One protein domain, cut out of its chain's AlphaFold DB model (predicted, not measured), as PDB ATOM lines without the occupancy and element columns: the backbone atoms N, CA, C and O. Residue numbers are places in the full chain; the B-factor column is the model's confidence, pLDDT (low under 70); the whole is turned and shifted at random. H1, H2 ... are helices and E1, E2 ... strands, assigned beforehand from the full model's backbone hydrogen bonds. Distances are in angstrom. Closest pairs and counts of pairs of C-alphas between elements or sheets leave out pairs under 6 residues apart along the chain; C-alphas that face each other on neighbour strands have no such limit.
ATOM      1  N   ALA A   5     279.376 193.918 263.247       82.00
ATOM      2  CA  ALA A   5     279.379 192.997 264.375       82.00
ATOM      3  C   ALA A   5     280.779 192.392 264.522       82.00
ATOM      4  O   ALA A   5     281.197 191.556 263.723       82.00
ATOM      5  N   ASN A   6     281.521 192.832 265.536       84.94
ATOM      6  CA  ASN A   6     282.893 192.390 265.772       84.94
ATOM      7  C   ASN A   6     282.940 191.439 266.971       84.94
ATOM      8  O   ASN A   6     282.570 191.813 268.082       84.94
ATOM      9  N   TYR A   7     283.425 190.220 266.749       82.75
ATOM     10  CA  TYR A   7     283.523 189.178 267.768       82.75
ATOM     11  C   TYR A   7     284.987 188.909 268.115       82.75
ATOM     12  O   TYR A   7     285.837 188.833 267.229       82.75
ATOM     13  N   LEU A   8     285.280 188.719 269.400       78.38
ATOM     14  CA  LEU A   8     286.579 188.246 269.877       78.38
ATOM     15  C   LEU A   8     286.465 186.764 270.224       78.38
ATOM     16  O   LEU A   8     285.631 186.396 271.049       78.38
ATOM     17  N   SER A   9     287.312 185.924 269.630       77.19
ATOM     18  CA  SER A   9     287.356 184.496 269.955       77.19
ATOM     19  C   SER A   9     288.755 184.038 270.342       77.19
ATOM     20  O   SER A   9     289.727 184.345 269.655       77.19
ATOM     21  N   GLY A  10     288.857 183.259 271.423       72.56
ATOM     22  CA  GLY A  10     290.102 182.589 271.824       72.56
ATOM     23  C   GLY A  10     290.425 181.333 271.005       72.56
ATOM     24  O   GLY A  10     291.542 180.834 271.074       72.56
ATOM     25  N   ALA A  11     289.462 180.823 270.233       71.44
ATOM     26  CA  ALA A  11     289.647 179.715 269.302       71.44
ATOM     27  C   ALA A  11     288.808 179.967 268.043       71.44
ATOM     28  O   ALA A  11     287.624 180.289 268.132       71.44
ATOM     29  N   PHE A  12     289.407 179.860 266.858       71.25
ATOM     30  CA  PHE A  12     288.642 180.022 265.624       71.25
ATOM     31  C   PHE A  12     287.839 178.750 265.336       71.25
ATOM     32  O   PHE A  12     288.418 177.674 265.202       71.25
ATOM     33  N   ASP A  13     286.523 178.898 265.212       80.56
ATOM     34  CA  ASP A  13     285.598 177.837 264.829       80.56
ATOM     35  C   ASP A  13     284.829 178.290 263.579       80.56
ATOM     36  O   ASP A  13     284.080 179.274 263.600       80.56
ATOM     37  N   SER A  14     285.057 177.593 262.465       82.88
ATOM     38  CA  SER A  14     284.419 177.909 261.187       82.88
ATOM     39  C   SER A  14     282.908 177.714 261.224       82.88
ATOM     40  O   SER A  14     282.191 178.458 260.555       82.88
ATOM     41  N   ASP A  15     282.414 176.756 262.008       88.12
ATOM     42  CA  ASP A  15     280.989 176.448 262.077       88.12
ATOM     43  C   ASP A  15     280.245 177.570 262.806       88.12
ATOM     44  O   ASP A  15     279.156 177.978 262.386       88.12
ATOM     45  N   ILE A  16     280.872 178.160 263.830       85.44
ATOM     46  CA  ILE A  16     280.355 179.356 264.508       85.44
ATOM     47  C   ILE A  16     280.284 180.535 263.533       85.44
ATOM     48  O   ILE A  16     279.246 181.195 263.451       85.44
ATOM     49  N   PHE A  17     281.338 180.785 262.752       86.12
ATOM     50  CA  PHE A  17     281.336 181.878 261.772       86.12
ATOM     51  C   PHE A  17     280.227 181.720 260.722       86.12
ATOM     52  O   PHE A  17     279.503 182.673 260.424       86.12
ATOM     53  N   LEU A  18     280.055 180.508 260.190       89.94
ATOM     54  CA  LEU A  18     278.988 180.200 259.237       89.94
ATOM     55  C   LEU A  18     277.597 180.358 259.868       89.94
ATOM     56  O   LEU A  18     276.681 180.884 259.230       89.94
ATOM     57  N   THR A  19     277.440 179.954 261.127       91.44
ATOM     58  CA  THR A  19     276.184 180.102 261.873       91.44
ATOM     59  C   THR A  19     275.835 181.573 262.091       91.44
ATOM     60  O   THR A  19     274.701 181.970 261.834       91.44
ATOM     61  N   ILE A  20     276.799 182.408 262.490       88.31
ATOM     62  CA  ILE A  20     276.585 183.852 262.679       88.31
ATOM     63  C   ILE A  20     276.157 184.503 261.360       88.31
ATOM     64  O   ILE A  20     275.119 185.161 261.316       88.31
ATOM     65  N   ASN A  21     276.891 184.258 260.270       89.19
ATOM     66  CA  ASN A  21     276.590 184.869 258.971       89.19
ATOM     67  C   ASN A  21     275.258 184.402 258.373       89.19
ATOM     68  O   ASN A  21     274.586 185.173 257.692       89.19
ATOM     69  N   SER A  22     274.863 183.148 258.609       92.25
ATOM     70  CA  SER A  22     273.564 182.642 258.149       92.25
ATOM     71  C   SER A  22     272.399 183.125 259.016       92.25
ATOM     72  O   SER A  22     271.310 183.347 258.489       92.25
ATOM     73  N   THR A  23     272.618 183.330 260.318       91.12
ATOM     74  CA  THR A  23     271.594 183.831 261.249       91.12
ATOM     75  C   THR A  23     271.370 185.333 261.082       91.12
ATOM     76  O   THR A  23     270.231 185.799 261.115       91.12
ATOM     77  N   PHE A  24     272.444 186.093 260.853       88.12
ATOM     78  CA  PHE A  24     272.421 187.551 260.745       88.12
ATOM     79  C   PHE A  24     273.019 188.034 259.414       88.12
ATOM     80  O   PHE A  24     274.001 188.776 259.412       88.12
ATOM     81  N   PRO A  25     272.424 187.678 258.260       87.88
ATOM     82  CA  PRO A  25     272.992 187.985 256.941       87.88
ATOM     83  C   PRO A  25     273.024 189.486 256.613       87.88
ATOM     84  O   PRO A  25     273.627 189.900 255.628       87.88
ATOM     85  N   TYR A  26     272.337 190.302 257.413       84.56
ATOM     86  CA  TYR A  26     272.290 191.756 257.298       84.56
ATOM     87  C   TYR A  26     273.374 192.466 258.123       84.56
ATOM     88  O   TYR A  26     273.553 193.672 257.953       84.56
ATOM     89  N   LEU A  27     274.078 191.755 259.012       84.44
ATOM     90  CA  LEU A  27     275.208 192.297 259.761       84.44
ATOM     91  C   LEU A  27     276.508 191.940 259.052       84.44
ATOM     92  O   LEU A  27     276.759 190.783 258.718       84.44
ATOM     93  N   ASN A  28     277.370 192.935 258.880       84.81
ATOM     94  CA  ASN A  28     278.731 192.688 258.446       84.81
ATOM     95  C   ASN A  28     279.528 192.160 259.648       84.81
ATOM     96  O   ASN A  28     279.861 192.917 260.561       84.81
ATOM     97  N   SER A  29     279.743 190.843 259.688       84.12
ATOM     98  CA  SER A  29     280.318 190.160 260.848       84.12
ATOM     99  C   SER A  29     281.801 189.860 260.648       84.12
ATOM    100  O   SER A  29     282.179 189.163 259.707       84.12
ATOM    101  N   ASN A  30     282.634 190.318 261.580       83.56
ATOM    102  CA  ASN A  30     284.065 190.029 261.623       83.56
ATOM    103  C   ASN A  30     284.405 189.266 262.905       83.56
ATOM    104  O   ASN A  30     283.967 189.638 263.993       83.56
ATOM    105  N   ILE A  31     285.225 188.222 262.795       81.62
ATOM    106  CA  ILE A  31     285.760 187.505 263.957       81.62
ATOM    107  C   ILE A  31     287.257 187.769 264.042       81.62
ATOM    108  O   ILE A  31     288.008 187.469 263.114       81.62
ATOM    109  N   TYR A  32     287.687 188.290 265.183       79.19
ATOM    110  CA  TYR A  32     289.084 188.524 265.503       79.19
ATOM    111  C   TYR A  32     289.569 187.468 266.487       79.19
ATOM    112  O   TYR A  32     288.927 187.187 267.503       79.19
ATOM    113  N   HIS A  33     290.737 186.900 266.199       78.50
ATOM    114  CA  HIS A  33     291.418 186.045 267.157       78.50
ATOM    115  C   HIS A  33     291.907 186.895 268.331       78.50
ATOM    116  O   HIS A  33     292.627 187.881 268.147       78.50
ATOM    117  N   PHE A  34     291.541 186.498 269.542       77.38
ATOM    118  CA  PHE A  34     292.019 187.141 270.748       77.38
ATOM    119  C   PHE A  34     293.451 186.686 271.045       77.38
ATOM    120  O   PHE A  34     293.697 185.550 271.445       77.38
ATOM    121  N   ASP A  35     294.409 187.581 270.820       76.69
ATOM    122  CA  ASP A  35     295.798 187.370 271.218       76.69
ATOM    123  C   ASP A  35     295.964 187.663 272.714       76.69
ATOM    124  O   ASP A  35     296.024 188.820 273.143       76.69
ATOM    125  N   SER A  36     296.046 186.596 273.510       74.88
ATOM    126  CA  SER A  36     296.231 186.674 274.960       74.88
ATOM    127  C   SER A  36     297.506 187.416 275.365       74.88
ATOM    128  O   SER A  36     297.542 187.984 276.458       74.88
ATOM    129  N   ASN A  37     298.514 187.510 274.490       77.38
ATOM    130  CA  ASN A  37     299.743 188.256 274.770       77.38
ATOM    131  C   ASN A  37     299.495 189.760 274.959       77.38
ATOM    132  O   ASN A  37     300.274 190.426 275.636       77.38
ATOM    133  N   ARG A  38     298.399 190.315 274.417       74.75
ATOM    134  CA  ARG A  38     298.055 191.745 274.581       74.75
ATOM    135  C   ARG A  38     297.688 192.117 276.019       74.75
ATOM    136  O   ARG A  38     297.755 193.291 276.389       74.75
ATOM    137  N   VAL A  39     297.304 191.124 276.817       74.44
ATOM    138  CA  VAL A  39     296.976 191.274 278.241       74.44
ATOM    139  C   VAL A  39     297.925 190.488 279.148       74.44
ATOM    140  O   VAL A  39     297.847 190.614 280.375       74.44
ATOM    141  N   ASP A  40     298.844 189.708 278.570       71.81
ATOM    142  CA  ASP A  40     299.867 188.993 279.326       71.81
ATOM    143  C   ASP A  40     300.806 189.990 280.021       71.81
ATOM    144  O   ASP A  40     301.155 191.046 279.493       71.81
ATOM    145  N   GLY A  41     301.136 189.712 281.280       70.12
ATOM    146  CA  GLY A  41     301.887 190.632 282.141       70.12
ATOM    147  C   GLY A  41     301.105 191.839 282.686       70.12
ATOM    148  O   GLY A  41     301.567 192.447 283.652       70.12
ATOM    149  N   LYS A  42     299.913 192.160 282.159       71.88
ATOM    150  CA  LYS A  42     298.998 193.142 282.783       71.88
ATOM    151  C   LYS A  42     298.170 192.525 283.907       71.88
ATOM    152  O   LYS A  42     297.772 193.204 284.849       71.88
ATOM    153  N   ILE A  43     297.960 191.213 283.840       68.19
ATOM    154  CA  ILE A  43     297.258 190.432 284.856       68.19
ATOM    155  C   ILE A  43     298.289 189.625 285.647       68.19
ATOM    156  O   ILE A  43     299.084 188.876 285.080       68.19
ATOM    157  N   SER A  44     298.284 189.759 286.975       69.31
ATOM    158  CA  SER A  44     299.147 188.947 287.838       69.31
ATOM    159  C   SER A  44     298.832 187.453 287.672       69.31
ATOM    160  O   SER A  44     297.667 187.056 287.698       69.31
ATOM    161  N   LYS A  45     299.863 186.601 287.570       62.12
ATOM    162  CA  LYS A  45     299.707 185.135 287.442       62.12
ATOM    163  C   LYS A  45     298.872 184.519 288.572       62.12
ATOM    164  O   LYS A  45     298.150 183.557 288.337       62.12
ATOM    165  N   SER A  46     298.918 185.107 289.768       60.75
ATOM    166  CA  SER A  46     298.116 184.685 290.926       60.75
ATOM    167  C   SER A  46     296.611 184.889 290.711       60.75
ATOM    168  O   SER A  46     295.805 184.138 291.245       60.75
ATOM    169  N   VAL A  47     296.239 185.902 289.925       62.16
ATOM    170  CA  VAL A  47     294.850 186.209 289.543       62.16
ATOM    171  C   VAL A  47     294.416 185.325 288.370       62.16
ATOM    172  O   VAL A  47     293.292 184.839 288.350       62.16
ATOM    173  N   HIS A  48     295.335 185.042 287.442       61.47
ATOM    174  CA  HIS A  48     295.113 184.163 286.289       61.47
ATOM    175  C   HIS A  48     294.750 182.723 286.692       61.47
ATOM    176  O   HIS A  48     293.904 182.103 286.065       61.47
ATOM    177  N   GLN A  49     295.362 182.190 287.754       57.53
ATOM    178  CA  GLN A  49     295.057 180.844 288.265       57.53
ATOM    179  C   GLN A  49     293.709 180.746 288.991       57.53
ATOM    180  O   GLN A  49     293.192 179.645 289.153       57.53
ATOM    181  N   ALA A  50     293.172 181.873 289.465       56.06
ATOM    182  CA  ALA A  50     291.942 181.921 290.249       56.06
ATOM    183  C   ALA A  50     290.691 182.184 289.395       56.06
ATOM    184  O   ALA A  50     289.581 182.126 289.921       56.06
ATOM    185  N   LEU A  51     290.854 182.527 288.113       58.53
ATOM    186  CA  LEU A  51     289.766 182.993 287.259       58.53
ATOM    187  C   LEU A  51     289.795 182.249 285.933       58.53
ATOM    188  O   LEU A  51     290.674 182.451 285.102       58.53
ATOM    189  N   ASP A  52     288.802 181.380 285.772       55.88
ATOM    190  CA  ASP A  52     288.789 180.271 284.822       55.88
ATOM    191  C   ASP A  52     288.943 180.652 283.337       55.88
ATOM    192  O   ASP A  52     289.260 179.770 282.543       55.88
ATOM    193  N   GLN A  53     288.771 181.919 282.920       63.34
ATOM    194  CA  GLN A  53     288.978 182.342 281.523       63.34
ATOM    195  C   GLN A  53     289.449 183.803 281.386       63.34
ATOM    196  O   GLN A  53     288.828 184.731 281.905       63.34
ATOM    197  N   LEU A  54     290.510 184.020 280.593       63.91
ATOM    198  CA  LEU A  54     291.095 185.343 280.288       63.91
ATOM    199  C   LEU A  54     290.087 186.322 279.662       63.91
ATOM    200  O   LEU A  54     290.234 187.536 279.788       63.91
ATOM    201  N   LEU A  55     289.050 185.785 279.012       65.44
ATOM    202  CA  LEU A  55     287.999 186.557 278.357       65.44
ATOM    203  C   LEU A  55     287.219 187.444 279.346       65.44
ATOM    204  O   LEU A  55     286.780 188.528 278.975       65.44
ATOM    205  N   ASN A  56     287.160 187.060 280.627       66.56
ATOM    206  CA  ASN A  56     286.490 187.828 281.685       66.56
ATOM    207  C   ASN A  56     287.183 189.169 282.002       66.56
ATOM    208  O   ASN A  56     286.593 190.038 282.639       66.56
ATOM    209  N   TYR A  57     288.430 189.356 281.553       69.06
ATOM    210  CA  TYR A  57     289.192 190.598 281.713       69.06
ATOM    211  C   TYR A  57     289.212 191.472 280.459       69.06
ATOM    212  O   TYR A  57     289.787 192.564 280.495       69.06
ATOM    213  N   VAL A  58     288.577 191.040 279.365       71.06
ATOM    214  CA  VAL A  58     288.539 191.807 278.114       71.06
ATOM    215  C   VAL A  58     287.944 193.191 278.341       71.06
ATOM    216  O   VAL A  58     288.511 194.150 277.840       71.06
ATOM    217  N   CYS A  59     286.899 193.332 279.163       75.69
ATOM    218  CA  CYS A  59     286.322 194.641 279.495       75.69
ATOM    219  C   CYS A  59     287.340 195.605 280.111       75.69
ATOM    220  O   CYS A  59     287.350 196.789 279.790       75.69
ATOM    221  N   ILE A  60     288.205 195.098 280.994       76.56
ATOM    222  CA  ILE A  60     289.192 195.911 281.715       76.56
ATOM    223  C   ILE A  60     290.302 196.382 280.769       76.56
ATOM    224  O   ILE A  60     290.762 197.514 280.881       76.56
ATOM    225  N   TYR A  61     290.697 195.540 279.814       76.38
ATOM    226  CA  TYR A  61     291.754 195.841 278.844       76.38
ATOM    227  C   TYR A  61     291.212 196.153 277.449       76.38
ATOM    228  O   TYR A  61     291.950 196.078 276.469       76.38
ATOM    229  N   LEU A  62     289.931 196.508 277.333       78.25
ATOM    230  CA  LEU A  62     289.270 196.658 276.039       78.25
ATOM    231  C   LEU A  62     289.973 197.725 275.194       78.25
ATOM    232  O   LEU A  62     290.263 197.494 274.026       78.25
ATOM    233  N   ALA A  63     290.347 198.844 275.819       79.25
ATOM    234  CA  ALA A  63     291.105 199.917 275.179       79.25
ATOM    235  C   ALA A  63     292.485 199.466 274.660       79.25
ATOM    236  O   ALA A  63     292.976 200.003 273.676       79.25
ATOM    237  N   ASP A  64     293.102 198.464 275.291       78.25
ATOM    238  CA  ASP A  64     294.387 197.907 274.863       78.25
ATOM    239  C   ASP A  64     294.245 196.831 273.776       78.25
ATOM    240  O   ASP A  64     295.215 196.510 273.079       78.25
ATOM    241  N   ILE A  65     293.052 196.239 273.652       78.19
ATOM    242  CA  ILE A  65     292.708 195.209 272.663       78.19
ATOM    243  C   ILE A  65     292.182 195.852 271.376       78.19
ATOM    244  O   ILE A  65     292.435 195.347 270.279       78.19
ATOM    245  N   LEU A  66     291.479 196.974 271.472       78.94
ATOM    246  CA  LEU A  66     290.972 197.664 270.296       78.94
ATOM    247  C   LEU A  66     292.121 198.301 269.489       78.94
ATOM    248  O   LEU A  66     293.148 198.691 270.051       78.94
ATOM    249  N   PRO A  67     292.000 198.360 268.153       79.06
ATOM    250  CA  PRO A  67     292.869 199.182 267.321       79.06
ATOM    251  C   PRO A  67     292.831 200.658 267.750       79.06
ATOM    252  O   PRO A  67     291.803 201.155 268.201       79.06
ATOM    253  N   THR A  68     293.947 201.378 267.603       81.75
ATOM    254  CA  THR A  68     294.081 202.772 268.075       81.75
ATOM    255  C   THR A  68     293.194 203.776 267.334       81.75
ATOM    256  O   THR A  68     293.010 204.895 267.800       81.75
ATOM    257  N   ASP A  69     292.686 203.407 266.162       83.19
ATOM    258  CA  ASP A  69     291.740 204.175 265.351       83.19
ATOM    259  C   ASP A  69     290.277 203.988 265.790       83.19
ATOM    260  O   ASP A  69     289.404 204.751 265.368       83.19
ATOM    261  N   VAL A  70     289.999 203.036 266.687       83.38
ATOM    262  CA  VAL A  70     288.676 202.876 267.295       83.38
ATOM    263  C   VAL A  70     288.511 203.896 268.418       83.38
ATOM    264  O   VAL A  70     289.085 203.772 269.496       83.38
ATOM    265  N   SER A  71     287.692 204.914 268.162       84.44
ATOM    266  CA  SER A  71     287.384 205.981 269.125       84.44
ATOM    267  C   SER A  71     286.139 205.710 269.972       84.44
ATOM    268  O   SER A  71     285.977 206.316 271.030       84.44
ATOM    269  N   HIS A  72     285.258 204.813 269.523       84.62
ATOM    270  CA  HIS A  72     284.021 204.467 270.212       84.62
ATOM    271  C   HIS A  72     283.645 203.013 269.916       84.62
ATOM    272  O   HIS A  72     283.721 202.570 268.768       84.62
ATOM    273  N   ALA A  73     283.260 202.265 270.947       85.75
ATOM    274  CA  ALA A  73     282.850 200.874 270.830       85.75
ATOM    275  C   ALA A  73     281.844 200.534 271.930       85.75
ATOM    276  O   ALA A  73     281.982 200.978 273.067       85.75
ATOM    277  N   ILE A  74     280.866 199.697 271.588       86.69
ATOM    278  CA  ILE A  74     279.947 199.093 272.549       86.69
ATOM    279  C   ILE A  74     280.389 197.647 272.734       86.69
ATOM    280  O   ILE A  74     280.443 196.883 271.770       86.69
ATOM    281  N   TYR A  75     280.706 197.274 273.969       85.94
ATOM    282  CA  TYR A  75     280.967 195.889 274.329       85.94
ATOM    283  C   TYR A  75     279.697 195.256 274.901       85.94
ATOM    284  O   TYR A  75     279.068 195.827 275.791       85.94
ATOM    285  N   LEU A  76     279.339 194.073 274.401       85.44
ATOM    286  CA  LEU A  76     278.210 193.281 274.878       85.44
ATOM    287  C   LEU A  76     278.714 191.904 275.321       85.44
ATOM    288  O   LEU A  76     279.459 191.255 274.586       85.44
ATOM    289  N   ASN A  77     278.283 191.451 276.501       79.38
ATOM    290  CA  ASN A  77     278.485 190.064 276.914       79.38
ATOM    291  C   ASN A  77     277.634 189.118 276.051       79.38
ATOM    292  O   ASN A  77     276.588 189.496 275.520       79.38
ATOM    293  N   SER A  78     278.064 187.860 275.944       78.06
ATOM    294  CA  SER A  78     277.373 186.824 275.166       78.06
ATOM    295  C   SER A  78     276.049 186.350 275.775       78.06
ATOM    296  O   SER A  78     275.286 185.665 275.099       78.06
ATOM    297  N   ASP A  79     275.766 186.696 277.032       82.12
ATOM    298  CA  ASP A  79     274.542 186.354 277.763       82.12
ATOM    299  C   ASP A  79     273.484 187.473 277.746       82.12
ATOM    300  O   ASP A  79     272.444 187.361 278.399       82.12
ATOM    301  N   ILE A  80     273.714 188.539 276.973       84.31
ATOM    302  CA  ILE A  80     272.784 189.662 276.845       84.31
ATOM    303  C   ILE A  80     271.793 189.399 275.712       84.31
ATOM    304  O   ILE A  80     272.163 189.049 274.592       84.31
ATOM    305  N   PHE A  81     270.517 189.659 275.988       85.25
ATOM    306  CA  PHE A  81     269.483 189.763 274.968       85.25
ATOM    307  C   PHE A  81     269.046 191.219 274.821       85.25
ATOM    308  O   PHE A  81     268.638 191.855 275.794       85.25
ATOM    309  N   MET A  82     269.111 191.747 273.599       83.25
ATOM    310  CA  MET A  82     268.713 193.120 273.312       83.25
ATOM    311  C   MET A  82     267.255 193.167 272.847       83.25
ATOM    312  O   MET A  82     266.875 192.490 271.896       83.25
ATOM    313  N   VAL A  83     266.439 193.969 273.532       88.00
ATOM    314  CA  VAL A  83     264.991 194.090 273.274       88.00
ATOM    315  C   VAL A  83     264.611 195.337 272.466       88.00
ATOM    316  O   VAL A  83     263.457 195.475 272.073       88.00
ATOM    317  N   ASP A  84     265.558 196.245 272.230       87.94
ATOM    318  CA  ASP A  84     265.352 197.541 271.568       87.94
ATOM    319  C   ASP A  84     266.534 197.861 270.627       87.94
ATOM    320  O   ASP A  84     267.469 197.073 270.529       87.94
ATOM    321  N   ASP A  85     266.500 198.985 269.912       86.31
ATOM    322  CA  ASP A  85     267.527 199.407 268.950       86.31
ATOM    323  C   ASP A  85     268.854 199.809 269.632       86.31
ATOM    324  O   ASP A  85     268.882 200.701 270.485       86.31
ATOM    325  N   ILE A  86     269.970 199.202 269.203       87.06
ATOM    326  CA  ILE A  86     271.324 199.470 269.722       87.06
ATOM    327  C   ILE A  86     271.791 200.894 269.429       87.06
ATOM    328  O   ILE A  86     272.636 201.429 270.146       87.06
ATOM    329  N   THR A  87     271.226 201.534 268.403       86.94
ATOM    330  CA  THR A  87     271.538 202.918 268.035       86.94
ATOM    331  C   THR A  87     271.274 203.864 269.203       86.94
ATOM    332  O   THR A  87     272.049 204.785 269.437       86.94
ATOM    333  N   LYS A  88     270.254 203.570 270.021       88.00
ATOM    334  CA  LYS A  88     269.952 204.345 271.229       88.00
ATOM    335  C   LYS A  88     271.086 204.301 272.251       88.00
ATOM    336  O   LYS A  88     271.283 205.281 272.957       88.00
ATOM    337  N   LEU A  89     271.814 203.185 272.333       87.88
ATOM    338  CA  LEU A  89     272.982 203.048 273.206       87.88
ATOM    339  C   LEU A  89     274.199 203.782 272.626       87.88
ATOM    340  O   LEU A  89     274.970 204.370 273.374       87.88
ATOM    341  N   TRP A  90     274.345 203.783 271.299       87.88
ATOM    342  CA  TRP A  90     275.414 204.506 270.603       87.88
ATOM    343  C   TRP A  90     275.272 206.032 270.692       87.88
ATOM    344  O   TRP A  90     276.266 206.750 270.729       87.88
ATOM    345  N   GLU A  91     274.039 206.540 270.727       89.06
ATOM    346  CA  GLU A  91     273.742 207.978 270.814       89.06
ATOM    347  C   GLU A  91     273.859 208.554 272.236       89.06
ATOM    348  O   GLU A  91     273.696 209.761 272.423       89.06
ATOM    349  N   VAL A  92     274.141 207.721 273.244       87.25
ATOM    350  CA  VAL A  92     274.326 208.185 274.623       87.25
ATOM    351  C   VAL A  92     275.546 209.105 274.706       87.25
ATOM    352  O   VAL A  92     276.674 208.692 274.440       87.25
TER     353      VAL A  92
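Overview. This is residues 5 to 92 of the 102 residues of an uncharacterized protein of Nelumbo nucifera (UniProt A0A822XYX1). The model shows a narrow ribbon of two parallel strands, E1 and E2, with the helix H1 running back beside it on E2's side, and a loose, looping chain with four very short helices, H2 to H5, that goes out from the ribbon and returns. H2 lies far out at one end of the longest axis, the turn between H1 and E2 lies at the other, and residues 79 to 85 stick out free. The printed part has 88 residues, with five named helices and two named strands in the order E1 H1 E2 H2 H3 H4 H5; the sheet order is E1, E2, and the class is mixed, helices and strands, with under half of the residues in named elements. The whole is only just loose, close to compact, with a radius of gyration of the C-alphas of 14.9 A and spans of 42 by 35 by 26 A.

Arrangement. Begin at E1, residues 5 to 9, and compare it with E2, residues 28 to 33: these neighbour strands are parallel, with 20 degrees between their directions. Look at N 5 and O 28, 2.9 A apart, and N 32 and O 7, 2.8 A apart, both within hydrogen-bond range. Between the strands in the chain comes H1, residues 14 to 23, and the three make a strand-helix-strand unit, two parallel neighbour strands with a helix between, whose crossover is right-handed. The closest C-alphas of H1 and E2 are those of Asn 21 and Ser 29, 6.7 A apart. Further on, H2, residues 45 to 48, and H3, residues 54 to 57, are close but not clearly touching, the closest C-alphas being those of His 48 and Leu 54, 7.3 A apart. H4, residues 62 to 65, is apart from H3 and from H5, residues 87 to 90. In H1 every O i to N i+4 pair is within hydrogen-bond range; H2, H3, H4 and H5 are too short for such a pair.

Along the chain. Find C-alpha 5 at (279.379, 192.997, 264.375), where E1 begins; it runs 12.9 A. H1 starts at C-alpha 14, (284.419, 177.909, 261.187), and covers 14.1 A. E2 covers 16.8 A, H2 4.8 A, H3 5.8 A, H4 5.0 A and H5 4.9 A, ending at C-alpha 90, (275.414, 204.506, 270.603).

Size, cuts and confidence. The C-alphas farthest apart are those of Tyr 26 and Ser 46, 43.0 A. The printed part has no cut. The links E2 to H2, 11 residues, and H4 to H5, 21 residues, are long. Residues 43 to 57 are under 70 in pLDDT; the mean of the printed part is 78.8.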